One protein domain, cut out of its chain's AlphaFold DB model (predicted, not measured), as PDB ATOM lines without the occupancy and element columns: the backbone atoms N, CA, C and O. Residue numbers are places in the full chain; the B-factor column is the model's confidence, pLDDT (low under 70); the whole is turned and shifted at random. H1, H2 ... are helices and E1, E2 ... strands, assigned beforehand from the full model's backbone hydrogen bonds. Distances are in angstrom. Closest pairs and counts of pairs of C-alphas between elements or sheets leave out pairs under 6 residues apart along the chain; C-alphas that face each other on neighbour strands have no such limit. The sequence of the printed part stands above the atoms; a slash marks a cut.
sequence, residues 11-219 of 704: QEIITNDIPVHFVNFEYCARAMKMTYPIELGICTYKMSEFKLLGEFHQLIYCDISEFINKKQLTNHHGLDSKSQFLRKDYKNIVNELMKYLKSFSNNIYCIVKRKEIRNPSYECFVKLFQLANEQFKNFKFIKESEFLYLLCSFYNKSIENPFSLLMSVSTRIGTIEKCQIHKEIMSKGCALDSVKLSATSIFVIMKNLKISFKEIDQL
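AT A GLANCE: This is residues 11 to 219 of the 704 residues of an uncharacterized protein of Entamoeba histolytica (UniProt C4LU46). A twisted sheet of five strands has helices over both faces, making three layers: H4 and H7 on one face, H2 and H3 on the other, where the sheet curls round H3. H5 packs across H7, H1 only grazes the sheet, and the loop of residues 60 to 89 lies at one end of the longest axis. The printed part has 209 residues, with seven named helices and five named strands in the order H1 E1 E2 E3 H2 E4 H3 E5 H4 H5 H6 H7; the class is mixed, helices and strands, and the sheet, E3 E2 E1 E4 E5, is mixed. The whole is compact, with a radius of gyration of the C-alphas of 17.3 A, and spans 52 by 35 by 31 A.

IN THESE COORDINATES: E1, residues 20 to 31, starts with C-alpha 20 at (83.320, 71.210, 160.627), is 29.4 A long and bends by 84 degrees at residue 28. E2, residues 34 to 46, is 30.6 A long and bends by 86 degrees at residue 38. E3 is residues 49 to 59, 28.9 A, E4 residues 108 to 112 and E5 residues 139 to 143. H7, residues 191 to 208, is 26.0 A long and ends with C-alpha 208 at (90.926, 81.667, 177.020). H1 is residues 11 to 15, H2 90 to 102, H3 120 to 131, H4 144 to 154, H5 162 to 173 and H6 180 to 184.

HOW THE PARTS SIT: E1, E2 and E3 form a meander, each strand the antiparallel neighbour of the one before, in two hairpins; N 22 and O 43 are 2.8 A apart, N 42 and O 56 2.8 A. E1 and E4 are parallel, with N 23 and O 111 at 2.8 A, and so are E4 and E5, with N 110 and O 140 at 2.8 A. E4, H3, E5 is a strand-helix-strand unit and E3, H2, E4 a split one, with E2 and E1 between its strands; both crossovers are right-handed. H7, at a height over the sheet of 8.4 A, runs slantwise to E1, at 38 degrees on the local plane; C-alphas 41 and 192 are its closest to E2, 4.1 A. H3 is on the opposite face, its Cys 124 C-alpha 5.3 A from that of Thr 35. H2 touches H3 with residues 90 to 94 alone, at a steep tilt of 59 degrees; the closest C-alphas, of Tyr 90 and Leu 131, are 6.1 A apart. H4 stands up from the sheet at 61 degrees and touches H5, closest at C-alphas 145 and 163, 5.1 A. H5 touches H7, only just about perpendicular at 71 degrees, closest at C-alphas 170 and 201, 5.7 A. H6 touches no helix. In each helix every O i to N i+4 pair is within hydrogen-bond range.

THE WHOLE: The C-alphas farthest apart, of Lys 70 and Asn 156, are 52.5 A apart. The printed part has no cut. The link from E3 to H2, 30 residues, is long. The mean pLDDT of the printed part is 81.0; residues 28 to 34, 63 to 82, 114 to 119, 160 and 217 are under 70.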
ATOM      1  N   GLN A  11      90.268  63.238 166.492       88.62
ATOM      2  CA  GLN A  11      91.678  63.248 166.101       88.62
ATOM      3  C   GLN A  11      91.857  63.453 164.594       88.62
ATOM      4  O   GLN A  11      92.676  64.272 164.190       88.62
ATOM      5  N   GLU A  12      91.054  62.773 163.771       87.88
ATOM      6  CA  GLU A  12      91.048  62.944 162.311       87.88
ATOM      7  C   GLU A  12      90.679  64.383 161.910       87.88
ATOM      8  O   GLU A  12      91.306  64.945 161.016       87.88
ATOM      9  N   ILE A  13      89.708  64.994 162.603       90.81
ATOM     10  CA  ILE A  13      89.240  66.363 162.340       90.81
ATOM     11  C   ILE A  13      90.358  67.368 162.622       90.81
ATOM     12  O   ILE A  13      90.634  68.226 161.791       90.81
ATOM     13  N   ILE A  14      91.001  67.257 163.789       91.56
ATOM     14  CA  ILE A  14      92.011  68.225 164.228       91.56
ATOM     15  C   ILE A  14      93.334  68.034 163.482       91.56
ATOM     16  O   ILE A  14      93.917  69.013 163.030       91.56
ATOM     17  N   THR A  15      93.792  66.790 163.308       89.31
ATOM     18  CA  THR A  15      95.095  66.497 162.679       89.31
ATOM     19  C   THR A  15      95.106  66.854 161.194       89.31
ATOM     20  O   THR A  15      96.100  67.375 160.700       89.31
ATOM     21  N   ASN A  16      93.997  66.607 160.488       89.56
ATOM     22  CA  ASN A  16      93.883  66.886 159.054       89.56
ATOM     23  C   ASN A  16      93.203  68.233 158.754       89.56
ATOM     24  O   ASN A  16      92.913  68.513 157.592       89.56
ATOM     25  N   ASP A  17      92.919  69.043 159.781       90.19
ATOM     26  CA  ASP A  17      92.253  70.346 159.663       90.19
ATOM     27  C   ASP A  17      90.969  70.292 158.806       90.19
ATOM     28  O   ASP A  17      90.742  71.096 157.891       90.19
ATOM     29  N   ILE A  18      90.138  69.281 159.080       91.81
ATOM     30  CA  ILE A  18      88.905  69.027 158.331       91.81
ATOM     31  C   ILE A  18      87.865  70.092 158.705       91.81
ATOM     32  O   ILE A  18      87.627  70.314 159.897       91.81
ATOM     33  N   PRO A  19      87.196  70.727 157.722       94.38
ATOM     34  CA  PRO A  19      86.087  71.631 157.993       94.38
ATOM     35  C   PRO A  19      84.964  70.949 158.787       94.38
ATOM     36  O   PRO A  19      84.533  69.842 158.461       94.38
ATOM     37  N   VAL A  20      84.462  71.636 159.812       95.12
ATOM     38  CA  VAL A  20      83.320  71.210 160.627       95.12
ATOM     39  C   VAL A  20      82.127  72.127 160.395       95.12
ATOM     40  O   VAL A  20      82.265  73.344 160.259       95.12
ATOM     41  N   HIS A  21      80.937  71.535 160.369       95.31
ATOM     42  CA  HIS A  21      79.681  72.232 160.122       95.31
ATOM     43  C   HIS A  21      78.903  72.358 161.429       95.31
ATOM     44  O   HIS A  21      78.418  71.362 161.959       95.31
ATOM     45  N   PHE A  22      78.756  73.565 161.960       93.81
ATOM     46  CA  PHE A  22      77.858  73.820 163.084       93.81
ATOM     47  C   PHE A  22      76.432  73.883 162.561       93.81
ATOM     48  O   PHE A  22      76.158  74.667 161.659       93.81
ATOM     49  N   VAL A  23      75.535  73.071 163.116       91.88
ATOM     50  CA  VAL A  23      74.164  72.907 162.624       91.88
ATOM     51  C   VAL A  23      73.163  73.146 163.750       91.88
ATOM     52  O   VAL A  23      73.268  72.562 164.831       91.88
ATOM     53  N   ASN A  24      72.147  73.958 163.464       89.69
ATOM     54  CA  ASN A  24      70.965  74.122 164.295       89.69
ATOM     55  C   ASN A  24      69.714  74.071 163.418       89.69
ATOM     56  O   ASN A  24      69.701  74.585 162.298       89.69
ATOM     57  N   PHE A  25      68.656  73.493 163.970       87.06
ATOM     58  CA  PHE A  25      67.317  73.583 163.409       87.06
ATOM     59  C   PHE A  25      66.415  74.273 164.419       87.06
ATOM     60  O   PHE A  25      66.428  73.896 165.592       87.06
ATOM     61  N   GLU A  26      65.606  75.221 163.955       83.12
ATOM     62  CA  GLU A  26      64.374  75.556 164.666       83.12
ATOM     63  C   GLU A  26      63.265  74.643 164.146       83.12
ATOM     64  O   GLU A  26      63.250  74.236 162.977       83.12
ATOM     65  N   TYR A  27      62.328  74.300 165.021       76.50
ATOM     66  CA  TYR A  27      61.270  73.349 164.715       76.50
ATOM     67  C   TYR A  27      59.926  73.841 165.226       76.50
ATOM     68  O   TYR A  27      59.816  74.386 166.322       76.50
ATOM     69  N   CYS A  28      58.885  73.633 164.423       66.00
ATOM     70  CA  CYS A  28      57.544  74.106 164.752       66.00
ATOM     71  C   CYS A  28      56.811  73.176 165.722       66.00
ATOM     72  O   CYS A  28      55.921  73.603 166.462       66.00
ATOM     73  N   ALA A  29      57.179  71.897 165.717       66.19
ATOM     74  CA  ALA A  29      56.548  70.881 166.528       66.19
ATOM     75  C   ALA A  29      57.408  69.632 166.653       66.19
ATOM     76  O   ALA A  29      58.301  69.357 165.846       66.19
ATOM     77  N   ARG A  30      57.053  68.839 167.657       60.31
ATOM     78  CA  ARG A  30      57.535  67.480 167.828       60.31
ATOM     79  C   ARG A  30      56.334  66.547 167.841       60.31
ATOM     80  O   ARG A  30      55.401  66.773 168.607       60.31
ATOM     81  N   ALA A  31      56.368  65.542 166.977       56.75
ATOM     82  CA  ALA A  31      55.381  64.474 166.926       56.75
ATOM     83  C   ALA A  31      56.051  63.180 166.429       56.75
ATOM     84  O   ALA A  31      57.004  63.206 165.655       56.75
ATOM     85  N   MET A  32      55.566  62.032 166.885       52.56
ATOM     86  CA  MET A  32      56.099  60.684 166.632       52.56
ATOM     87  C   MET A  32      57.590  60.502 166.907       52.56
ATOM     88  O   MET A  32      58.261  59.762 166.197       52.56
ATOM     89  N   LYS A  33      58.135  61.141 167.955       54.25
ATOM     90  CA  LYS A  33      59.587  61.143 168.241       54.25
ATOM     91  C   LYS A  33      60.424  61.692 167.071       54.25
ATOM     92  O   LYS A  33      61.628  61.449 167.030       54.25
ATOM     93  N   MET A  34      59.796  62.425 166.157       62.06
ATOM     94  CA  MET A  34      60.438  63.173 165.092       62.06
ATOM     95  C   MET A  34      60.219  64.664 165.315       62.06
ATOM     96  O   MET A  34      59.173  65.117 165.786       62.06
ATOM     97  N   THR A  35      61.239  65.435 164.971       73.94
ATOM     98  CA  THR A  35      61.222  66.883 165.114       73.94
ATOM     99  C   THR A  35      61.062  67.505 163.728       73.94
ATOM    100  O   THR A  35      61.849  67.219 162.826       73.94
ATOM    101  N   TYR A  36      60.022  68.322 163.541       77.06
ATOM    102  CA  TYR A  36      59.660  68.877 162.236       77.06
ATOM    103  C   TYR A  36      60.359  70.222 162.016       77.06
ATOM    104  O   TYR A  36      60.031  71.191 162.709       77.06
ATOM    105  N   PRO A  37      61.330  70.299 161.087       83.69
ATOM    106  CA  PRO A  37      62.114  71.509 160.895       83.69
ATOM    107  C   PRO A  37      61.267  72.620 160.274       83.69
ATOM    108  O   PRO A  37      60.520  72.377 159.329       83.69
ATOM    109  N   ILE A  38      61.426  73.841 160.784       83.62
ATOM    110  CA  ILE A  38      60.886  75.064 160.168       83.62
ATOM    111  C   ILE A  38      61.999  76.013 159.702       83.62
ATOM    112  O   ILE A  38      61.797  76.847 158.822       83.62
ATOM    113  N   GLU A  39      63.210  75.848 160.232       88.88
ATOM    114  CA  GLU A  39      64.400  76.583 159.815       88.88
ATOM    115  C   GLU A  39      65.643  75.704 159.999       88.88
ATOM    116  O   GLU A  39      65.766  74.998 160.998       88.88
ATOM    117  N   LEU A  40      66.578  75.786 159.057       92.19
ATOM    118  CA  LEU A  40      67.913  75.199 159.110       92.19
ATOM    119  C   LEU A  40      68.957  76.311 159.015       92.19
ATOM    120  O   LEU A  40      68.924  77.107 158.079       92.19
ATOM    121  N   GLY A  41      69.904  76.340 159.949       93.31
ATOM    122  CA  GLY A  41      71.099  77.178 159.883       93.31
ATOM    123  C   GLY A  41      72.364  76.337 159.998       93.31
ATOM    124  O   GLY A  41      72.454  75.466 160.867       93.31
ATOM    125  N   ILE A  42      73.338  76.605 159.128       94.88
ATOM    126  CA  ILE A  42      74.658  75.976 159.135       94.88
ATOM    127  C   ILE A  42      75.737  77.037 158.935       94.88
ATOM    128  O   ILE A  42      75.620  77.877 158.046       94.88
ATOM    129  N   CYS A  43      76.817  76.960 159.710       95.19
ATOM    130  CA  CYS A  43      78.054  77.691 159.440       95.19
ATOM    131  C   CYS A  43      79.260  76.746 159.497       95.19
ATOM    132  O   CYS A  43      79.294  75.807 160.297       95.19
ATOM    133  N   THR A  44      80.231  76.961 158.611       96.62
ATOM    134  CA  THR A  44      81.379  76.062 158.430       96.62
ATOM    135  C   THR A  44      82.674  76.752 158.829       96.62
ATOM    136  O   THR A  44      82.948  77.865 158.382       96.62
ATOM    137  N   TYR A  45      83.485  76.062 159.630       95.06
ATOM    138  CA  TYR A  45      84.779  76.544 160.114       95.06
ATOM    139  C   TYR A  45      85.832  75.440 160.056       95.06
ATOM    140  O   TYR A  45      85.512  74.254 160.106       95.06
ATOM    141  N   LYS A  46      87.099  75.844 160.021       93.94
ATOM    142  CA  LYS A  46      88.235  74.998 160.396       93.94
ATOM    143  C   LYS A  46      88.627  75.322 161.826       93.94
ATOM    144  O   LYS A  46      88.646  76.486 162.198       93.94
ATOM    145  N   MET A  47      88.972  74.326 162.636       92.75
ATOM    146  CA  MET A  47      89.334  74.613 164.030       92.75
ATOM    147  C   MET A  47      90.702  75.282 164.187       92.75
ATOM    148  O   MET A  47      90.983  75.837 165.245       92.75
ATOM    149  N   SER A  48      91.544  75.249 163.152       90.88
ATOM    150  CA  SER A  48      92.847  75.917 163.148       90.88
ATOM    151  C   SER A  48      92.774  77.434 162.931       90.88
ATOM    152  O   SER A  48      93.775  78.119 163.147       90.88
ATOM    153  N   GLU A  49      91.625  77.982 162.525       91.38
ATOM    154  CA  GLU A  49      91.478  79.387 162.138       91.38
ATOM    155  C   GLU A  49      90.059  79.891 162.416       91.38
ATOM    156  O   GLU A  49      89.074  79.281 162.000       91.38
ATOM    157  N   PHE A  50      89.938  81.038 163.089       89.00
ATOM    158  CA  PHE A  50      88.636  81.666 163.309       89.00
ATOM    159  C   PHE A  50      88.170  82.436 162.066       89.00
ATOM    160  O   PHE A  50      88.081  83.657 162.069       89.00
ATOM    161  N   LYS A  51      87.851  81.700 160.998       89.81
ATOM    162  CA  LYS A  51      87.379  82.257 159.730       89.81
ATOM    163  C   LYS A  51      86.179  81.484 159.206       89.81
ATOM    164  O   LYS A  51      86.243  80.269 159.012       89.81
ATOM    165  N   LEU A  52      85.081  82.200 158.963       91.06
ATOM    166  CA  LEU A  52      83.873  81.623 158.378       91.06
ATOM    167  C   LEU A  52      84.163  81.208 156.931       91.06
ATOM    168  O   LEU A  52      84.458  82.048 156.085       91.06
ATOM    169  N   LEU A  53      84.066  79.909 156.650       92.75
ATOM    170  CA  LEU A  53      84.305  79.357 155.313       92.75
ATOM    171  C   LEU A  53      83.048  79.381 154.442       92.75
ATOM    172  O   LEU A  53      83.134  79.422 153.219       92.75
ATOM    173  N   GLY A  54      81.880  79.336 155.074       94.12
ATOM    174  CA  GLY A  54      80.597  79.413 154.399       94.12
ATOM    175  C   GLY A  54      79.438  79.299 155.372       94.12
ATOM    176  O   GLY A  54      79.598  78.865 156.518       94.12
ATOM    177  N   GLU A  55      78.261  79.674 154.887       95.38
ATOM    178  CA  GLU A  55      76.998  79.513 155.589       95.38
ATOM    179  C   GLU A  55      75.919  78.957 154.660       95.38
ATOM    180  O   GLU A  55      75.939  79.175 153.449       95.38
ATOM    181  N   PHE A  56      74.978  78.224 155.245       95.06
ATOM    182  CA  PHE A  56      73.790  77.727 154.568       95.06
ATOM    183  C   PHE A  56      72.583  77.980 155.462       95.06
ATOM    184  O   PHE A  56      72.595  77.649 156.650       95.06
ATOM    185  N   HIS A  57      71.535  78.575 154.903       94.25
ATOM    186  CA  HIS A  57      70.335  78.936 155.644       94.25
ATOM    187  C   HIS A  57      69.100  78.641 154.811       94.25
ATOM    188  O   HIS A  57      69.039  79.020 153.644       94.25
ATOM    189  N   GLN A  58      68.119  77.969 155.409       93.44
ATOM    190  CA  GLN A  58      66.873  77.670 154.725       93.44
ATOM    191  C   GLN A  58      65.679  77.700 155.673       93.44
ATOM    192  O   GLN A  58      65.677  77.059 156.721       93.44
ATOM    193  N   LEU A  59      64.630  78.403 155.254       89.06
ATOM    194  CA  LEU A  59      63.306  78.363 155.863       89.06
ATOM    195  C   LEU A  59      62.472  77.271 155.195       89.06
ATOM    196  O   LEU A  59      62.340  77.247 153.968       89.06
ATOM    197  N   ILE A  60      61.957  76.342 155.992       88.56
ATOM    198  CA  ILE A  60      61.389  75.079 155.519       88.56
ATOM    199  C   ILE A  60      59.908  75.066 155.869       88.56
ATOM    200  O   ILE A  60      59.525  75.157 157.033       88.56
ATOM    201  N   TYR A  61      59.055  74.950 154.856       83.12
ATOM    202  CA  TYR A  61      57.637  74.736 155.086       83.12
ATOM    203  C   TYR A  61      57.425  73.358 155.690       83.12
ATOM    204  O   TYR A  61      58.007  72.379 155.232       83.12
ATOM    205  N   CYS A  62      56.529  73.253 156.658       71.38
ATOM    206  CA  CYS A  62      56.069  71.967 157.141       71.38
ATOM    207  C   CYS A  62      54.550  71.930 157.041       71.38
ATOM    208  O   CYS A  62      53.884  72.776 157.642       71.38
ATOM    209  N   ASP A  63      54.010  70.950 156.311       64.19
ATOM    210  CA  ASP A  63      52.582  70.680 156.394       64.19
ATOM    211  C   ASP A  63      52.292  69.996 157.729       64.19
ATOM    212  O   ASP A  63      52.634  68.844 157.982       64.19
ATOM    213  N   ILE A  64      51.748  70.790 158.631       58.44
ATOM    214  CA  ILE A  64      51.393  70.420 159.998       58.44
ATOM    215  C   ILE A  64      49.878  70.383 160.183       58.44
ATOM    216  O   ILE A  64      49.405  70.163 161.299       58.44
ATOM    217  N   SER A  65      49.117  70.625 159.105       54.22
ATOM    218  CA  SER A  65      47.655  70.665 159.136       54.22
ATOM    219  C   SER A  65      47.041  69.312 159.513       54.22
ATOM    220  O   SER A  65      45.944  69.287 160.068       54.22
ATOM    221  N   GLU A  66      47.792  68.223 159.325       48.53
ATOM    222  CA  GLU A  66      47.414  66.853 159.685       48.53
ATOM    223  C   GLU A  66      47.796  66.446 161.124       48.53
ATOM    224  O   GLU A  66      47.277  65.459 161.632       48.53
ATOM    225  N   PHE A  67      48.681  67.180 161.818       52.41
ATOM    226  CA  PHE A  67      49.392  66.623 162.985       52.41
ATOM    227  C   PHE A  67      49.126  67.317 164.327       52.41
ATOM    228  O   PHE A  67      49.504  66.773 165.366       52.41
ATOM    229  N   ILE A  68      48.530  68.516 164.359       51.16
ATOM    230  CA  ILE A  68      48.439  69.326 165.588       51.16
ATOM    231  C   ILE A  68      47.107  70.070 165.661       51.16
ATOM    232  O   ILE A  68      46.630  70.644 164.684       51.16
ATOM    233  N   ASN A  69      46.527  70.131 166.862       50.69
ATOM    234  CA  ASN A  69      45.379  70.981 167.151       50.69
ATOM    235  C   ASN A  69      45.692  72.433 166.733       50.69
ATOM    236  O   ASN A  69      46.609  73.043 167.286       50.69
ATOM    237  N   LYS A  70      44.923  72.996 165.786       50.44
ATOM    238  CA  LYS A  70      45.140  74.329 165.175       50.44
ATOM    239  C   LYS A  70      45.387  75.460 166.194       50.44
ATOM    240  O   LYS A  70      45.980  76.472 165.844       50.44
ATOM    241  N   LYS A  71      44.968  75.287 167.456       46.09
ATOM    242  CA  LYS A  71      45.183  76.230 168.569       46.09
ATOM    243  C   LYS A  71      46.609  76.258 169.151       46.09
ATOM    244  O   LYS A  71      46.937  77.226 169.826       46.09
ATOM    245  N   GLN A  72      47.442  75.236 168.935       47.31
ATOM    246  CA  GLN A  72      48.830  75.178 169.446       47.31
ATOM    247  C   GLN A  72      49.870  75.722 168.462       47.31
ATOM    248  O   GLN A  72      51.057  75.792 168.785       47.31
ATOM    249  N   LEU A  73      49.426  76.143 167.278       52.38
ATOM    250  CA  LEU A  73      50.278  76.773 166.291       52.38
ATOM    251  C   LEU A  73      50.641  78.191 166.717       52.38
ATOM    252  O   LEU A  73      49.961  79.162 166.398       52.38
ATOM    253  N   THR A  74      51.709  78.289 167.499       53.22
ATOM    254  CA  THR A  74      52.290  79.568 167.886       53.22
ATOM    255  C   THR A  74      53.248  80.056 166.810       53.22
ATOM    256  O   THR A  74      53.863  79.277 166.084       53.22
ATOM    257  N   ASN A  75      53.332  81.378 166.705       55.84
ATOM    258  CA  ASN A  75      54.273  82.090 165.861       55.84
ATOM    259  C   ASN A  75      55.705  81.736 166.315       55.84
ATOM    260  O   ASN A  75      56.168  82.237 167.344       55.84
ATOM    261  N   HIS A  76      56.380  80.823 165.611       60.22
ATOM    262  CA  HIS A  76      57.722  80.365 165.976       60.22
ATOM    263  C   HIS A  76      58.727  81.368 165.453       60.22
ATOM    264  O   HIS A  76      58.956  81.450 164.252       60.22
ATOM    265  N   HIS A  77      59.293  82.172 166.353       61.97
ATOM    266  CA  HIS A  77      60.290  83.174 165.975       61.97
ATOM    267  C   HIS A  77      59.786  84.129 164.869       61.97
ATOM    268  O   HIS A  77      60.541  84.564 164.009       61.97
ATOM    269  N   GLY A  78      58.493  84.474 164.898       61.66
ATOM    270  CA  GLY A  78      57.885  85.385 163.923       61.66
ATOM    271  C   GLY A  78      57.512  84.744 162.577       61.66
ATOM    272  O   GLY A  78      56.996  85.449 161.713       61.66
ATOM    273  N   LEU A  79      57.735  83.436 162.403       65.19
ATOM    274  CA  LEU A  79      57.300  82.674 161.235       65.19
ATOM    275  C   LEU A  79      56.002  81.918 161.544       65.19
ATOM    276  O   LEU A  79      55.948  81.066 162.437       65.19
ATOM    277  N   ASP A  80      54.955  82.206 160.770       63.91
ATOM    278  CA  ASP A  80      53.742  81.393 160.739       63.91
ATOM    279  C   ASP A  80      53.799  80.357 159.601       63.91
ATOM    280  O   ASP A  80      54.586  80.461 158.661       63.91
ATOM    281  N   SER A  81      52.931  79.346 159.667       63.22
ATOM    282  CA  SER A  81      52.818  78.309 158.625       63.22
ATOM    283  C   SER A  81      52.377  78.830 157.246       63.22
ATOM    284  O   SER A  81      52.344  78.059 156.296       63.22
ATOM    285  N   LYS A  82      52.010  80.110 157.117       67.38
ATOM    286  CA  LYS A  82      51.568  80.739 155.864       67.38
ATOM    287  C   LYS A  82      52.617  81.689 155.283       67.38
ATOM    288  O   LYS A  82      52.379  82.269 154.227       67.38
ATOM    289  N   SER A  83      53.761  81.835 155.946       73.75
ATOM    290  CA  SER A  83      54.825  82.735 155.541       73.75
ATOM    291  C   SER A  83      55.323  82.391 154.140       73.75
ATOM    292  O   SER A  83      55.725  81.259 153.861       73.75
ATOM    293  N   GLN A  84      55.331  83.397 153.264       78.56
ATOM    294  CA  GLN A  84      55.809  83.287 151.881       78.56
ATOM    295  C   GLN A  84      57.296  82.918 151.780       78.56
ATOM    296  O   GLN A  84      57.759  82.494 150.727       78.56
ATOM    297  N   PHE A  85      58.047  83.069 152.873       82.62
ATOM    298  CA  PHE A  85      59.468  82.743 152.928       82.62
ATOM    299  C   PHE A  85      59.740  81.241 153.124       82.62
ATOM    300  O   PHE A  85      60.881  80.804 152.984       82.62
ATOM    301  N   LEU A  86      58.720  80.446 153.467       85.12
ATOM    302  CA  LEU A  86      58.857  79.006 153.685       85.12
ATOM    303  C   LEU A  86      58.894  78.250 152.350       85.12
ATOM    304  O   LEU A  86      57.934  78.276 151.577       85.12
ATOM    305  N   ARG A  87      59.976  77.506 152.100       88.69
ATOM    306  CA  ARG A  87      60.127  76.675 150.897       88.69
ATOM    307  C   ARG A  87      59.514  75.284 151.077       88.69
ATOM    308  O   ARG A  87      59.698  74.651 152.115       88.69
ATOM    309  N   LYS A  88      58.793  74.810 150.052       87.50
ATOM    310  CA  LYS A  88      58.122  73.489 150.000       87.50
ATOM    311  C   LYS A  88      58.862  72.464 149.135       87.50
ATOM    312  O   LYS A  88      58.506  71.292 149.118       87.50
ATOM    313  N   ASP A  89      59.881  72.891 148.398       90.00
ATOM    314  CA  ASP A  89      60.645  72.076 147.457       90.00
ATOM    315  C   ASP A  89      61.763  71.291 148.164       90.00
ATOM    316  O   ASP A  89      62.951  71.489 147.912       90.00
ATOM    317  N   TYR A  90      61.375  70.363 149.050       90.38
ATOM    318  CA  TYR A  90      62.287  69.592 149.913       90.38
ATOM    319  C   TYR A  90      63.458  68.947 149.162       90.38
ATOM    320  O   TYR A  90      64.586  68.969 149.650       90.38
ATOM    321  N   LYS A  91      63.214  68.425 147.953       91.44
ATOM    322  CA  LYS A  91      64.257  67.817 147.118       91.44
ATOM    323  C   LYS A  91      65.337  68.818 146.699       91.44
ATOM    324  O   LYS A  91      66.521  68.507 146.783       91.44
ATOM    325  N   ASN A  92      64.950  70.029 146.301       94.06
ATOM    326  CA  ASN A  92      65.911  71.077 145.953       94.06
ATOM    327  C   ASN A  92      66.676  71.555 147.185       94.06
ATOM    328  O   ASN A  92      67.892  71.688 147.114       94.06
ATOM    329  N   ILE A  93      65.990  71.723 148.321       94.31
ATOM    330  CA  ILE A  93      66.636  72.080 149.592       94.31
ATOM    331  C   ILE A  93      67.721  71.056 149.949       94.31
ATOM    332  O   ILE A  93      68.845  71.436 150.271       94.31
ATOM    333  N   VAL A  94      67.415  69.755 149.865       93.00
ATOM    334  CA  VAL A  94      68.389  68.686 150.140       93.00
ATOM    335  C   VAL A  94      69.528  68.688 149.119       93.00
ATOM    336  O   VAL A  94      70.684  68.536 149.508       93.00
ATOM    337  N   ASN A  95      69.250  68.921 147.835       93.12
ATOM    338  CA  ASN A  95      70.289  69.011 146.806       93.12
ATOM    339  C   ASN A  95      71.245  70.190 147.037       93.12
ATOM    340  O   ASN A  95      72.462  70.019 146.951       93.12
ATOM    341  N   GLU A  96      70.715  71.371 147.358       95.62
ATOM    342  CA  GLU A  96      71.500  72.565 147.684       95.62
ATOM    343  C   GLU A  96      72.334  72.345 148.952       95.62
ATOM    344  O   GLU A  96      73.532  72.630 148.957       95.62
ATOM    345  N   LEU A  97      71.735  71.749 149.988       94.88
ATOM    346  CA  LEU A  97      72.413  71.378 151.227       94.88
ATOM    347  C   LEU A  97      73.566  70.400 150.970       94.88
ATOM    348  O   LEU A  97      74.683  70.612 151.440       94.88
ATOM    349  N   MET A  98      73.331  69.342 150.193       92.88
ATOM    350  CA  MET A  98      74.365  68.361 149.864       92.88
ATOM    351  C   MET A  98      75.475  68.959 149.004       92.88
ATOM    352  O   MET A  98      76.642  68.641 149.228       92.88
ATOM    353  N   LYS A  99      75.137  69.831 148.046       94.06
ATOM    354  CA  LYS A  99      76.117  70.566 147.235       94.06
ATOM    355  C   LYS A  99      76.982  71.472 148.110       94.06
ATOM    356  O   LYS A  99      78.199  71.472 147.954       94.06
ATOM    357  N   TYR A 100      76.367  72.191 149.050       95.94
ATOM    358  CA  TYR A 100      77.070  73.029 150.015       95.94
ATOM    359  C   TYR A 100      78.036  72.204 150.875       95.94
ATOM    360  O   TYR A 100      79.230  72.485 150.888       95.94
ATOM    361  N   LEU A 101      77.563  71.141 151.533       93.31
ATOM    362  CA  LEU A 101      78.397  70.335 152.432       93.31
ATOM    363  C   LEU A 101      79.560  69.654 151.691       93.31
ATOM    364  O   LEU A 101      80.705  69.722 152.138       93.31
ATOM    365  N   LYS A 102      79.290  69.072 150.516       90.50
ATOM    366  CA  LYS A 102      80.312  68.402 149.695       90.50
ATOM    367  C   LYS A 102      81.322  69.356 149.060       90.50
ATOM    368  O   LYS A 102      82.380  68.896 148.644       90.50
ATOM    369  N   SER A 103      81.036  70.660 148.996       93.88
ATOM    370  CA  SER A 103      82.012  71.645 148.510       93.88
ATOM    371  C   SER A 103      83.231  71.789 149.433       93.88
ATOM    372  O   SER A 103      84.271  72.262 148.985       93.88
ATOM    373  N   PHE A 104      83.127  71.337 150.691       92.06
ATOM    374  CA  PHE A 104      84.216  71.388 151.670       92.06
ATOM    375  C   PHE A 104      84.926  70.044 151.859       92.06
ATOM    376  O   PHE A 104      86.147  70.011 151.988       92.06
ATOM    377  N   SER A 105      84.176  68.939 151.932       85.88
ATOM    378  CA  SER A 105      84.723  67.601 152.193       85.88
ATOM    379  C   SER A 105      83.721  66.503 151.820       85.88
ATOM    380  O   SER A 105      82.511  66.668 151.977       85.88
ATOM    381  N   ASN A 106      84.227  65.342 151.390       81.19
ATOM    382  CA  ASN A 106      83.413  64.132 151.210       81.19
ATOM    383  C   ASN A 106      82.996  63.498 152.550       81.19
ATOM    384  O   ASN A 106      81.948  62.858 152.624       81.19
ATOM    385  N   ASN A 107      83.797  63.691 153.605       82.81
ATOM    386  CA  ASN A 107      83.472  63.292 154.973       82.81
ATOM    387  C   ASN A 107      82.822  64.478 155.694       82.81
ATOM    388  O   ASN A 107      83.500  65.465 155.988       82.81
ATOM    389  N   ILE A 108      81.520  64.376 155.973       89.62
ATOM    390  CA  ILE A 108      80.718  65.474 156.524       89.62
ATOM    391  C   ILE A 108      80.646  65.344 158.049       89.62
ATOM    392  O   ILE A 108      80.034  64.410 158.573       89.62
ATOM    393  N   TYR A 109      81.247  66.306 158.753       91.44
ATOM    394  CA  TYR A 109      81.261  66.378 160.215       91.44
ATOM    395  C   TYR A 109      80.348  67.501 160.713       91.44
ATOM    396  O   TYR A 109      80.611  68.680 160.477       91.44
ATOM    397  N   CYS A 110      79.279  67.141 161.419       92.19
ATOM    398  CA  CYS A 110      78.280  68.074 161.928       92.19
ATOM    399  C   CYS A 110      78.361  68.212 163.453       92.19
ATOM    400  O   CYS A 110      78.147  67.248 164.189       92.19
ATOM    401  N   ILE A 111      78.599  69.432 163.928       91.25
ATOM    402  CA  ILE A 111      78.499  69.809 165.337       91.25
ATOM    403  C   ILE A 111      77.070  70.279 165.603       91.25
ATOM    404  O   ILE A 111      76.594  71.228 164.987       91.25
ATOM    405  N   VAL A 112      76.381  69.614 166.524       87.62
ATOM    406  CA  VAL A 112      74.960  69.846 166.819       87.62
ATOM    407  C   VAL A 112      74.755  70.305 168.261       87.62
ATOM    408  O   VAL A 112      75.369  69.780 169.197       87.62
ATOM    409  N   LYS A 113      73.867  71.288 168.435       74.38
ATOM    410  CA  LYS A 113      73.531  71.911 169.724       74.38
ATOM    411  C   LYS A 113      72.803  70.928 170.650       74.38
ATOM    412  O   LYS A 113      71.997  70.126 170.176       74.38
ATOM    413  N   ARG A 114      73.033  70.968 171.974       60.34
ATOM    414  CA  ARG A 114      72.277  70.119 172.928       60.34
ATOM    415  C   ARG A 114      71.255  70.925 173.727       60.34
ATOM    416  O   ARG A 114      71.610  71.864 174.430       60.34
ATOM    417  N   LYS A 115      70.003  70.451 173.727       47.09
ATOM    418  CA  LYS A 115      69.011  70.756 174.777       47.09
ATOM    419  C   LYS A 115      68.434  69.532 175.503       47.09
ATOM    420  O   LYS A 115      67.915  69.713 176.594       47.09
ATOM    421  N   GLU A 116      68.540  68.301 174.989       38.88
ATOM    422  CA  GLU A 116      67.805  67.157 175.572       38.88
ATOM    423  C   GLU A 116      68.566  65.811 175.519       38.88
ATOM    424  O   GLU A 116      69.709  65.719 175.062       38.88
ATOM    425  N   ILE A 117      67.933  64.758 176.054       39.44
ATOM    426  CA  ILE A 117      68.374  63.346 176.046       39.44
ATOM    427  C   ILE A 117      68.371  62.762 174.611       39.44
ATOM    428  O   ILE A 117      69.095  61.813 174.324       39.44
ATOM    429  N   ARG A 118      67.623  63.378 173.681       56.06
ATOM    430  CA  ARG A 118      67.662  63.144 172.222       56.06
ATOM    431  C   ARG A 118      68.199  64.389 171.506       56.06
ATOM    432  O   ARG A 118      68.213  65.456 172.109       56.06
ATOM    433  N   ASN A 119      68.658  64.264 170.257       66.38
ATOM    434  CA  ASN A 119      69.229  65.377 169.489       66.38
ATOM    435  C   ASN A 119      68.247  65.860 168.396       66.38
ATOM    436  O   ASN A 119      68.198  65.246 167.328       66.38
ATOM    437  N   PRO A 120      67.470  66.939 168.631       71.94
ATOM    438  CA  PRO A 120      66.437  67.400 167.700       71.94
ATOM    439  C   PRO A 120      66.991  67.808 166.334       71.94
ATOM    440  O   PRO A 120      66.348  67.567 165.322       71.94
ATOM    441  N   SER A 121      68.207  68.359 166.271       76.94
ATOM    442  CA  SER A 121      68.835  68.745 165.001       76.94
ATOM    443  C   SER A 121      69.164  67.536 164.123       76.94
ATOM    444  O   SER A 121      69.014  67.599 162.907       76.94
ATOM    445  N   TYR A 122      69.558  66.414 164.732       79.00
ATOM    446  CA  TYR A 122      69.712  65.146 164.019       79.00
ATOM    447  C   TYR A 122      68.358  64.609 163.525       79.00
ATOM    448  O   TYR A 122      68.236  64.216 162.367       79.00
ATOM    449  N   GLU A 123      67.327  64.631 164.377       79.88
ATOM    450  CA  GLU A 123      65.966  64.211 164.003       79.88
ATOM    451  C   GLU A 123      65.418  65.058 162.837       79.88
ATOM    452  O   GLU A 123      64.851  64.510 161.892       79.88
ATOM    453  N   CYS A 124      65.651  66.373 162.854       83.94
ATOM    454  CA  CYS A 124      65.286  67.284 161.769       83.94
ATOM    455  C   CYS A 124      66.016  66.978 160.458       83.94
ATOM    456  O   CYS A 124      65.395  67.037 159.399       83.94
ATOM    457  N   PHE A 125      67.302  66.619 160.514       85.38
ATOM    458  CA  PHE A 125      68.059  66.174 159.342       85.38
ATOM    459  C   PHE A 125      67.425  64.936 158.710       85.38
ATOM    460  O   PHE A 125      67.118  64.936 157.520       85.38
ATOM    461  N   VAL A 126      67.179  63.901 159.517       83.12
ATOM    462  CA  VAL A 126      66.534  62.668 159.049       83.12
ATOM    463  C   VAL A 126      65.173  62.989 158.431       83.12
ATOM    464  O   VAL A 126      64.872  62.525 157.332       83.12
ATOM    465  N   LYS A 127      64.380  63.844 159.087       84.56
ATOM    466  CA  LYS A 127      63.058  64.234 158.597       84.56
ATOM    467  C   LYS A 127      63.116  65.003 157.277       84.56
ATOM    468  O   LYS A 127      62.317  64.726 156.390       84.56
ATOM    469  N   LEU A 128      64.052  65.937 157.118       87.00
ATOM    470  CA  LEU A 128      64.211  66.702 155.879       87.00
ATOM    471  C   LEU A 128      64.550  65.788 154.690       87.00
ATOM    472  O   LEU A 128      63.955  65.924 153.624       87.00
ATOM    473  N   PHE A 129      65.443  64.815 154.888       87.44
ATOM    474  CA  PHE A 129      65.791  63.828 153.858       87.44
ATOM    475  C   PHE A 129      64.623  62.890 153.533       87.44
ATOM    476  O   PHE A 129      64.372  62.607 152.365       87.44
ATOM    477  N   GLN A 130      63.854  62.477 154.545       83.88
ATOM    478  CA  GLN A 130      62.619  61.718 154.332       83.88
ATOM    479  C   GLN A 130      61.591  62.507 153.510       83.88
ATOM    480  O   GLN A 130      61.018  61.958 152.576       83.88
ATOM    481  N   LEU A 131      61.373  63.792 153.820       83.75
ATOM    482  CA  LEU A 131      60.455  64.662 153.069       83.75
ATOM    483  C   LEU A 131      60.905  64.876 151.615       83.75
ATOM    484  O   LEU A 131      60.073  65.064 150.733       83.75
ATOM    485  N   ALA A 132      62.211  64.820 151.358       85.31
ATOM    486  CA  ALA A 132      62.786  64.881 150.018       85.31
ATOM    487  C   ALA A 132      62.759  63.539 149.261       85.31
ATOM    488  O   ALA A 132      63.075  63.524 148.073       85.31
ATOM    489  N   ASN A 133      62.388  62.436 149.925       83.50
ATOM    490  CA  ASN A 133      62.536  61.063 149.430       83.50
ATOM    491  C   ASN A 133      63.987  60.725 149.020       83.50
ATOM    492  O   ASN A 133      64.230  60.084 147.999       83.50
ATOM    493  N   GLU A 134      64.957  61.179 149.819       83.06
ATOM    494  CA  GLU A 134      66.394  60.988 149.594       83.06
ATOM    495  C   GLU A 134      67.031  60.167 150.725       83.06
ATOM    496  O   GLU A 134      66.584  60.175 151.876       83.06
ATOM    497  N   GLN A 135      68.116  59.449 150.421       76.38
ATOM    498  CA  GLN A 135      68.813  58.637 151.423       76.38
ATOM    499  C   GLN A 135      69.721  59.489 152.318       76.38
ATOM    500  O   GLN A 135      70.606  60.199 151.845       76.38
ATOM    501  N   PHE A 136      69.574  59.335 153.634       76.88
ATOM    502  CA  PHE A 136      70.444  59.971 154.620       76.88
ATOM    503  C   PHE A 136      71.695  59.116 154.889       76.88
ATOM    504  O   PHE A 136      71.659  58.163 155.670       76.88
ATOM    505  N   LYS A 137      72.804  59.430 154.210       72.31
ATOM    506  CA  LYS A 137      74.084  58.699 154.298       72.31
ATOM    507  C   LYS A 137      75.271  59.661 154.399       72.31
ATOM    508  O   LYS A 137      75.193  60.784 153.916       72.31
ATOM    509  N   ASN A 138      76.382  59.187 154.970       72.75
ATOM    510  CA  ASN A 138      77.686  59.874 155.036       72.75
ATOM    511  C   ASN A 138      77.772  61.100 155.966       72.75
ATOM    512  O   ASN A 138      78.631  61.958 155.773       72.75
ATOM    513  N   PHE A 139      76.931  61.164 156.999       82.69
ATOM    514  CA  PHE A 139      76.997  62.201 158.033       82.69
ATOM    515  C   PHE A 139      77.551  61.643 159.342       82.69
ATOM    516  O   PHE A 139      77.057  60.630 159.842       82.69
ATOM    517  N   LYS A 140      78.528  62.340 159.926       87.94
ATOM    518  CA  LYS A 140      79.059  62.079 161.267       87.94
ATOM    519  C   LYS A 140      78.681  63.239 162.187       87.94
ATOM    520  O   LYS A 140      78.967  64.391 161.874       87.94
ATOM    521  N   PHE A 141      78.048  62.950 163.319       86.81
ATOM    522  CA  PHE A 141      77.552  63.952 164.263       86.81
ATOM    523  C   PHE A 141      78.353  63.959 165.557       86.81
ATOM    524  O   PHE A 141      78.736  62.911 166.072       86.81
ATOM    525  N   ILE A 142      78.535  65.140 166.135       85.88
ATOM    526  CA  ILE A 142      79.108  65.312 167.467       85.88
ATOM    527  C   ILE A 142      78.363  66.419 168.213       85.88
ATOM    528  O   ILE A 142      77.970  67.431 167.633       85.88
ATOM    529  N   LYS A 143      78.112  66.226 169.509       85.69
ATOM    530  CA  LYS A 143      77.453  67.251 170.332       85.69
ATOM    531  C   LYS A 143      78.445  68.375 170.621       85.69
ATOM    532  O   LYS A 143      79.591  68.092 170.936       85.69
ATOM    533  N   GLU A 144      78.013  69.632 170.608       87.69
ATOM    534  CA  GLU A 144      78.900  70.788 170.858       87.69
ATOM    535  C   GLU A 144      79.695  70.696 172.178       87.69
ATOM    536  O   GLU A 144      80.890  70.983 172.213       87.69
ATOM    537  N   SER A 145      79.063  70.229 173.261       84.06
ATOM    538  CA  SER A 145      79.704  70.094 174.575       84.06
ATOM    539  C   SER A 145      80.736  68.974 174.600       84.06
ATOM    540  O   SER A 145      81.744  69.058 175.293       84.06
ATOM    541  N   GLU A 146      80.463  67.916 173.847       85.50
ATOM    542  CA  GLU A 146      81.342  66.765 173.698       85.50
ATOM    543  C   GLU A 146      82.513  67.085 172.773       85.50
ATOM    544  O   GLU A 146      83.650  66.765 173.094       85.50
ATOM    545  N   PHE A 147      82.258  67.811 171.686       90.94
ATOM    546  CA  PHE A 147      83.296  68.363 170.829       90.94
ATOM    547  C   PHE A 147      84.242  69.262 171.624       90.94
ATOM    548  O   PHE A 147      85.450  69.071 171.547       90.94
ATOM    549  N   LEU A 148      83.714  70.178 172.446       89.12
ATOM    550  CA  LEU A 148      84.544  71.020 173.308       89.12
ATOM    551  C   LEU A 148      85.365  70.193 174.307       89.12
ATOM    552  O   LEU A 148      86.549  70.460 174.488       89.12
ATOM    553  N   TYR A 149      84.758  69.189 174.946       86.31
ATOM    554  CA  TYR A 149      85.473  68.295 175.859       86.31
ATOM    555  C   TYR A 149      86.636  67.579 175.162       86.31
ATOM    556  O   TYR A 149      87.768  67.624 175.645       86.31
ATOM    557  N   LEU A 150      86.371  66.961 174.008       88.12
ATOM    558  CA  LEU A 150      87.374  66.234 173.232       88.12
ATOM    559  C   LEU A 150      88.458  67.172 172.689       88.12
ATOM    560  O   LEU A 150      89.627  66.801 172.677       88.12
ATOM    561  N   LEU A 151      88.093  68.398 172.301       92.06
ATOM    562  CA  LEU A 151      89.027  69.432 171.859       92.06
ATOM    563  C   LEU A 151      89.972  69.841 172.988       92.06
ATOM    564  O   LEU A 151      91.184  69.869 172.794       92.06
ATOM    565  N   CYS A 152      89.439  70.107 174.180       86.50
ATOM    566  CA  CYS A 152      90.252  70.399 175.358       86.50
ATOM    567  C   CYS A 152      91.180  69.225 175.697       86.50
ATOM    568  O   CYS A 152      92.372  69.442 175.904       86.50
ATOM    569  N   SER A 153      90.658  67.997 175.682       85.94
ATOM    570  CA  SER A 153      91.431  66.779 175.942       85.94
ATOM    571  C   SER A 153      92.593  66.610 174.955       85.94
ATOM    572  O   SER A 153      93.729  66.417 175.377       85.94
ATOM    573  N   PHE A 154      92.349  66.797 173.652       90.06
ATOM    574  CA  PHE A 154      93.377  66.719 172.606       90.06
ATOM    575  C   PHE A 154      94.547  67.691 172.843       90.06
ATOM    576  O   PHE A 154      95.698  67.351 172.588       90.06
ATOM    577  N   TYR A 155      94.269  68.886 173.374       90.31
ATOM    578  CA  TYR A 155      95.275  69.906 173.697       90.31
ATOM    579  C   TYR A 155      95.746  69.878 175.164       90.31
ATOM    580  O   TYR A 155      96.332  70.857 175.637       90.31
ATOM    581  N   ASN A 156      95.498  68.788 175.899       87.06
ATOM    582  CA  ASN A 156      95.862  68.629 177.311       87.06
ATOM    583  C   ASN A 156      95.335  69.765 178.214       87.06
ATOM    584  O   ASN A 156      96.030  70.266 179.100       87.06
ATOM    585  N   LYS A 157      94.095  70.205 177.976       85.50
ATOM    586  CA  LYS A 157      93.373  71.187 178.795       85.50
ATOM    587  C   LYS A 157      92.259  70.495 179.574       85.50
ATOM    588  O   LYS A 157      91.494  69.712 179.021       85.50
ATOM    589  N   SER A 158      92.128  70.829 180.855       75.75
ATOM    590  CA  SER A 158      91.052  70.324 181.710       75.75
ATOM    591  C   SER A 158      89.829  71.236 181.664       75.75
ATOM    592  O   SER A 158      89.948  72.454 181.805       75.75
ATOM    593  N   ILE A 159      88.644  70.643 181.542       76.31
ATOM    594  CA  ILE A 159      87.364  71.343 181.647       76.31
ATOM    595  C   ILE A 159      86.382  70.484 182.448       76.31
ATOM    596  O   ILE A 159      86.083  69.356 182.069       76.31
ATOM    597  N   GLU A 160      85.891  71.004 183.574       63.53
ATOM    598  CA  GLU A 160      85.008  70.238 184.469       63.53
ATOM    599  C   GLU A 160      83.574  70.153 183.941       63.53
ATOM    600  O   GLU A 160      82.922  69.119 184.059       63.53
ATOM    601  N   ASN A 161      83.067  71.233 183.336       72.88
ATOM    602  CA  ASN A 161      81.700  71.277 182.818       72.88
ATOM    603  C   ASN A 161      81.612  72.027 181.472       72.88
ATOM    604  O   ASN A 161      81.294  73.222 181.440       72.88
ATOM    605  N   PRO A 162      81.881  71.332 180.346       74.06
ATOM    606  CA  PRO A 162      81.855  71.910 178.999       74.06
ATOM    607  C   PRO A 162      80.527  72.576 178.642       74.06
ATOM    608  O   PRO A 162      80.507  73.641 178.032       74.06
ATOM    609  N   PHE A 163      79.410  71.967 179.048       75.56
ATOM    610  CA  PHE A 163      78.077  72.475 178.744       75.56
ATOM    611  C   PHE A 163      77.786  73.789 179.478       75.56
ATOM    612  O   PHE A 163      77.412  74.778 178.849       75.56
ATOM    613  N   SER A 164      77.989  73.828 180.799       70.44
ATOM    614  CA  SER A 164      77.761  75.047 181.584       70.44
ATOM    615  C   SER A 164      78.664  76.193 181.134       70.44
ATOM    616  O   SER A 164      78.213  77.341 181.100       70.44
ATOM    617  N   LEU A 165      79.908  75.894 180.738       76.69
ATOM    618  CA  LEU A 165      80.819  76.898 180.197       76.69
ATOM    619  C   LEU A 165      80.317  77.456 178.858       76.69
ATOM    620  O   LEU A 165      80.194  78.672 178.722       76.69
ATOM    621  N   LEU A 166      79.958  76.587 177.905       78.69
ATOM    622  CA  LEU A 166      79.401  76.991 176.607       78.69
ATOM    623  C   LEU A 166      78.148  77.849 176.753       78.69
ATOM    624  O   LEU A 166      78.020  78.869 176.075       78.69
ATOM    625  N   MET A 167      77.249  77.475 177.664       73.25
ATOM    626  CA  MET A 167      76.042  78.249 177.947       73.25
ATOM    627  C   MET A 167      76.379  79.616 178.539       73.25
ATOM    628  O   MET A 167      75.878  80.625 178.051       73.25
ATOM    629  N   SER A 168      77.269  79.677 179.534       73.69
ATOM    630  CA  SER A 168      77.686  80.946 180.138       73.69
ATOM    631  C   SER A 168      78.335  81.890 179.122       73.69
ATOM    632  O   SER A 168      78.107  83.097 179.187       73.69
ATOM    633  N   VAL A 169      79.157  81.368 178.211       78.31
ATOM    634  CA  VAL A 169      79.812  82.164 177.161       78.31
ATOM    635  C   VAL A 169      78.789  82.646 176.143       78.31
ATOM    636  O   VAL A 169      78.700  83.846 175.894       78.31
ATOM    637  N   SER A 170      77.946  81.742 175.644       80.62
ATOM    638  CA  SER A 170      76.903  82.074 174.673       80.62
ATOM    639  C   SER A 170      75.938  83.133 175.215       80.62
ATOM    640  O   SER A 170      75.579  84.062 174.499       80.62
ATOM    641  N   THR A 171      75.559  83.061 176.498       75.81
ATOM    642  CA  THR A 171      74.715  84.081 177.143       75.81
ATOM    643  C   THR A 171      75.399  85.446 177.239       75.81
ATOM    644  O   THR A 171      74.720  86.460 177.107       75.81
ATOM    645  N   ARG A 172      76.719  85.498 177.462       77.31
ATOM    646  CA  ARG A 172      77.472  86.765 177.516       77.31
ATOM    647  C   ARG A 172      77.645  87.406 176.141       77.31
ATOM    648  O   ARG A 172      77.649  88.627 176.060       77.31
ATOM    649  N   ILE A 173      77.789  86.597 175.092       81.31
ATOM    650  CA  ILE A 173      77.859  87.075 173.704       81.31
ATOM    651  C   ILE A 173      76.475  87.549 173.230       81.31
ATOM    652  O   ILE A 173      76.356  88.597 172.603       81.31
ATOM    653  N   GLY A 174      75.412  86.810 173.560       77.06
ATOM    654  CA  GLY A 174      74.038  87.167 173.212       77.06
ATOM    655  C   GLY A 174      73.662  86.760 171.786       77.06
ATOM    656  O   GLY A 174      73.118  85.679 171.589       77.06
ATOM    657  N   THR A 175      73.913  87.630 170.806       80.44
ATOM    658  CA  THR A 175      73.575  87.439 169.381       80.44
ATOM    659  C   THR A 175      74.774  87.849 168.531       80.44
ATOM    660  O   THR A 175      75.491  88.779 168.899       80.44
ATOM    661  N   ILE A 176      75.020  87.139 167.431       85.50
ATOM    662  CA  ILE A 176      76.085  87.465 166.479       85.50
ATOM    663  C   ILE A 176      75.461  88.178 165.289       85.50
ATOM    664  O   ILE A 176      75.704  89.359 165.053       85.50
ATOM    665  N   GLU A 177      74.633  87.452 164.541       85.56
ATOM    666  CA  GLU A 177      74.000  87.950 163.337       85.56
ATOM    667  C   GLU A 177      72.828  87.055 162.911       85.56
ATOM    668  O   GLU A 177      72.997  85.891 162.545       85.56
ATOM    669  N   LYS A 178      71.631  87.644 162.873       85.44
ATOM    670  CA  LYS A 178      70.430  87.016 162.304       85.44
ATOM    671  C   LYS A 178      70.425  87.091 160.780       85.44
ATOM    672  O   LYS A 178      70.969  88.030 160.201       85.44
ATOM    673  N   CYS A 179      69.737  86.153 160.128       85.38
ATOM    674  CA  CYS A 179      69.484  86.269 158.693       85.38
ATOM    675  C   CYS A 179      68.621  87.508 158.383       85.38
ATOM    676  O   CYS A 179      67.909  88.018 159.255       85.38
ATOM    677  N   GLN A 180      68.662  87.969 157.133       85.38
ATOM    678  CA  GLN A 180      67.954  89.174 156.691       85.38
ATOM    679  C   GLN A 180      66.449  89.123 157.003       85.38
ATOM    680  O   GLN A 180      65.908  90.058 157.584       85.38
ATOM    681  N   ILE A 181      65.810  87.979 156.746       83.50
ATOM    682  CA  ILE A 181      64.381  87.770 157.017       83.50
ATOM    683  C   ILE A 181      64.083  87.959 158.511       83.50
ATOM    684  O   ILE A 181      63.189  88.715 158.877       83.50
ATOM    685  N   HIS A 182      64.871  87.341 159.398       83.06
ATOM    686  CA  HIS A 182      64.690  87.456 160.849       83.06
ATOM    687  C   HIS A 182      65.059  88.837 161.419       83.06
ATOM    688  O   HIS A 182      64.552  89.192 162.490       83.06
ATOM    689  N   LYS A 183      65.907  89.617 160.726       83.69
ATOM    690  CA  LYS A 183      66.144  91.043 161.020       83.69
ATOM    691  C   LYS A 183      64.893  91.869 160.691       83.69
ATOM    692  O   LYS A 183      64.458  92.652 161.531       83.69
ATOM    693  N   GLU A 184      64.287  91.640 159.526       80.50
ATOM    694  CA  GLU A 184      63.099  92.363 159.043       80.50
ATOM    695  C   GLU A 184      61.855  92.112 159.903       80.50
ATOM    696  O   GLU A 184      61.160  93.057 160.268       80.50
ATOM    697  N   ILE A 185      61.604  90.864 160.314       76.31
ATOM    698  CA  ILE A 185      60.442  90.522 161.159       76.31
ATOM    699  C   ILE A 185      60.691  90.712 162.666       76.31
ATOM    700  O   ILE A 185      59.877  90.289 163.486       76.31
ATOM    701  N   MET A 186      61.826  91.313 163.048       75.94
ATOM    702  CA  MET A 186      62.230  91.548 164.443       75.94
ATOM    703  C   MET A 186      62.120  90.299 165.335       75.94
ATOM    704  O   MET A 186      61.698  90.358 166.496       75.94
ATOM    705  N   SER A 187      62.500  89.141 164.797       74.44
ATOM    706  CA  SER A 187      62.345  87.871 165.499       74.44
ATOM    707  C   SER A 187      63.214  87.780 166.752       74.44
ATOM    708  O   SER A 187      64.326  88.310 166.811       74.44
ATOM    709  N   LYS A 188      62.748  87.030 167.758       70.81
ATOM    710  CA  LYS A 188      63.523  86.690 168.961       70.81
ATOM    711  C   LYS A 188      64.584  85.602 168.739       70.81
ATOM    712  O   LYS A 188      65.419  85.433 169.617       70.81
ATOM    713  N   GLY A 189      64.568  84.876 167.618       77.88
ATOM    714  CA  GLY A 189      65.514  83.785 167.346       77.88
ATOM    715  C   GLY A 189      65.758  83.559 165.854       77.88
ATOM    716  O   GLY A 189      65.007  84.053 165.022       77.88
ATOM    717  N   CYS A 190      66.855  82.878 165.529       85.38
ATOM    718  CA  CYS A 190      67.239  82.502 164.169       85.38
ATOM    719  C   CYS A 190      68.236  81.341 164.252       85.38
ATOM    720  O   CYS A 190      69.228  81.430 164.986       85.38
ATOM    721  N   ALA A 191      68.007  80.269 163.494       89.00
ATOM    722  CA  ALA A 191      68.901  79.114 163.487       89.00
ATOM    723  C   ALA A 191      70.324  79.480 163.044       89.00
ATOM    724  O   ALA A 191      71.284  78.964 163.616       89.00
ATOM    725  N   LEU A 192      70.466  80.384 162.064       91.62
ATOM    726  CA  LEU A 192      71.772  80.844 161.577       91.62
ATOM    727  C   LEU A 192      72.548  81.621 162.655       91.62
ATOM    728  O   LEU A 192      73.731  81.369 162.875       91.62
ATOM    729  N   ASP A 193      71.865  82.507 163.384       89.44
ATOM    730  CA  ASP A 193      72.458  83.228 164.519       89.44
ATOM    731  C   ASP A 193      72.901  82.253 165.620       89.44
ATOM    732  O   ASP A 193      74.004  82.337 166.153       89.44
ATOM    733  N   SER A 194      72.061  81.252 165.904       89.00
ATOM    734  CA  SER A 194      72.321  80.220 166.909       89.00
ATOM    735  C   SER A 194      73.584  79.401 166.602       89.00
ATOM    736  O   SER A 194      74.358  79.124 167.526       89.00
ATOM    737  N   VAL A 195      73.841  79.033 165.338       91.06
ATOM    738  CA  VAL A 195      75.078  78.313 164.965       91.06
ATOM    739  C   VAL A 195      76.308  79.212 164.974       91.06
ATOM    740  O   VAL A 195      77.344  78.790 165.484       91.06
ATOM    741  N   LYS A 196      76.196  80.467 164.510       91.38
ATOM    742  CA  LYS A 196      77.284  81.461 164.588       91.38
ATOM    743  C   LYS A 196      77.695  81.718 166.040       91.38
ATOM    744  O   LYS A 196      78.887  81.714 166.355       91.38
ATOM    745  N   LEU A 197      76.717  81.857 166.934       89.56
ATOM    746  CA  LEU A 197      76.937  81.991 168.373       89.56
ATOM    747  C   LEU A 197      77.653  80.768 168.953       89.56
ATOM    748  O   LEU A 197      78.599  80.919 169.718       89.56
ATOM    749  N   SER A 198      77.231  79.562 168.566       89.25
ATOM    750  CA  SER A 198      77.817  78.314 169.076       89.25
ATOM    751  C   SER A 198      79.282  78.158 168.641       89.25
ATOM    752  O   SER A 198      80.139  77.880 169.479       89.25
ATOM    753  N   ALA A 199      79.592  78.427 167.368       92.62
ATOM    754  CA  ALA A 199      80.965  78.433 166.863       92.62
ATOM    755  C   ALA A 199      81.828  79.477 167.593       92.62
ATOM    756  O   ALA A 199      82.878  79.143 168.143       92.62
ATOM    757  N   THR A 200      81.345  80.721 167.682       90.88
ATOM    758  CA  THR A 200      82.061  81.819 168.356       90.88
ATOM    759  C   THR A 200      82.351  81.484 169.819       90.88
ATOM    760  O   THR A 200      83.464  81.701 170.293       90.88
ATOM    761  N   SER A 201      81.393  80.887 170.535       90.44
ATOM    762  CA  SER A 201      81.582  80.454 171.921       90.44
ATOM    763  C   SER A 201      82.726  79.448 172.079       90.44
ATOM    764  O   SER A 201      83.514  79.578 173.015       90.44
ATOM    765  N   ILE A 202      82.858  78.477 171.167       92.19
ATOM    766  CA  ILE A 202      83.966  77.510 171.199       92.19
ATOM    767  C   ILE A 202      85.306  78.216 170.984       92.19
ATOM    768  O   ILE A 202      86.225  78.019 171.778       92.19
ATOM    769  N   PHE A 203      85.410  79.091 169.983       92.38
ATOM    770  CA  PHE A 203      86.643  79.834 169.718       92.38
ATOM    771  C   PHE A 203      87.032  80.788 170.859       92.38
ATOM    772  O   PHE A 203      88.208  80.888 171.214       92.38
ATOM    773  N   VAL A 204      86.064  81.437 171.519       89.06
ATOM    774  CA  VAL A 204      86.331  82.245 172.723       89.06
ATOM    775  C   VAL A 204      86.869  81.379 173.864       89.06
ATOM    776  O   VAL A 204      87.800  81.790 174.563       89.06
ATOM    777  N   ILE A 205      86.329  80.174 174.062       88.62
ATOM    778  CA  ILE A 205      86.834  79.241 175.079       88.62
ATOM    779  C   ILE A 205      88.252  78.780 174.722       88.62
ATOM    780  O   ILE A 205      89.129  78.820 175.582       88.62
ATOM    781  N   MET A 206      88.515  78.434 173.458       90.69
ATOM    782  CA  MET A 206      89.857  78.083 172.977       90.69
ATOM    783  C   MET A 206      90.869  79.202 173.244       90.69
ATOM    784  O   MET A 206      91.935  78.934 173.800       90.69
ATOM    785  N   LYS A 207      90.511  80.459 172.939       87.31
ATOM    786  CA  LYS A 207      91.338  81.647 173.216       87.31
ATOM    787  C   LYS A 207      91.705  81.733 174.695       87.31
ATOM    788  O   LYS A 207      92.870  81.906 175.042       87.31
ATOM    789  N   ASN A 208      90.723  81.556 175.576       84.44
ATOM    790  CA  ASN A 208      90.926  81.667 177.020       84.44
ATOM    791  C   ASN A 208      91.694  80.486 177.625       84.44
ATOM    792  O   ASN A 208      92.451  80.669 178.575       84.44
ATOM    793  N   LEU A 209      91.576  79.292 177.041       85.81
ATOM    794  CA  LEU A 209      92.370  78.120 177.423       85.81
ATOM    795  C   LEU A 209      93.775  78.108 176.795       85.81
ATOM    796  O   LEU A 209      94.550  77.176 177.041       85.81
ATOM    797  N   LYS A 210      94.130  79.150 176.027       87.31
ATOM    798  CA  LYS A 210      95.388  79.258 175.275       87.31
ATOM    799  C   LYS A 210      95.587  78.075 174.316       87.31
ATOM    800  O   LYS A 210      96.685  77.530 174.225       87.31
ATOM    801  N   ILE A 211      94.514  77.638 173.660       88.81
ATOM    802  CA  ILE A 211      94.571  76.705 172.531       88.81
ATOM    803  C   ILE A 211      94.890  77.533 171.284       88.81
ATOM    804  O   ILE A 211      94.251  78.557 171.049       88.81
ATOM    805  N   SER A 212      95.898  77.128 170.513       84.62
ATOM    806  CA  SER A 212      96.379  77.880 169.351       84.62
ATOM    807  C   SER A 212      95.447  77.744 168.147       84.62
ATOM    808  O   SER A 212      95.122  76.631 167.742       84.62
ATOM    809  N   PHE A 213      95.090  78.873 167.540       88.94
ATOM    810  CA  PHE A 213      94.427  78.984 166.239       88.94
ATOM    811  C   PHE A 213      94.782  80.352 165.624       88.94
ATOM    812  O   PHE A 213      95.309  81.220 166.320       88.94
ATOM    813  N   LYS A 214      94.562  80.552 164.323       88.19
ATOM    814  CA  LYS A 214      94.818  81.823 163.616       88.19
ATOM    815  C   LYS A 214      93.661  82.815 163.789       88.19
ATOM    816  O   LYS A 214      92.538  82.410 164.073       88.19
ATOM    817  N   GLU A 215      93.933  84.106 163.585       79.06
ATOM    818  CA  GLU A 215      92.939  85.200 163.651       79.06
ATOM    819  C   GLU A 215      92.327  85.441 165.056       79.06
ATOM    820  O   GLU A 215      91.189  85.882 165.208       79.06
ATOM    821  N   ILE A 216      93.114  85.205 166.115       72.19
ATOM    822  CA  ILE A 216      92.709  85.334 167.534       72.19
ATOM    823  C   ILE A 216      92.166  86.733 167.889       72.19
ATOM    824  O   ILE A 216      91.287  86.864 168.753       72.19
ATOM    825  N   ASP A 217      92.683  87.780 167.247       68.38
ATOM    826  CA  ASP A 217      92.365  89.179 167.557       68.38
ATOM    827  C   ASP A 217      90.939  89.583 167.161       68.38
ATOM    828  O   ASP A 217      90.403  90.543 167.709       68.38
ATOM    829  N   GLN A 218      90.281  88.813 166.287       71.62
ATOM    830  CA  GLN A 218      88.907  89.080 165.844       71.62
ATOM    831  C   GLN A 218      87.835  88.631 166.860       71.62
ATOM    832  O   GLN A 218      86.657  88.952 166.708       71.62
ATOM    833  N   LEU A 219      88.211  87.891 167.913       73.81
ATOM    834  CA  LEU A 219      87.273  87.374 168.918       73.81
ATOM    835  C   LEU A 219      87.070  88.331 170.100       73.81
ATOM    836  O   LEU A 219      88.063  88.836 170.645       73.81
TER     837      LEU A 219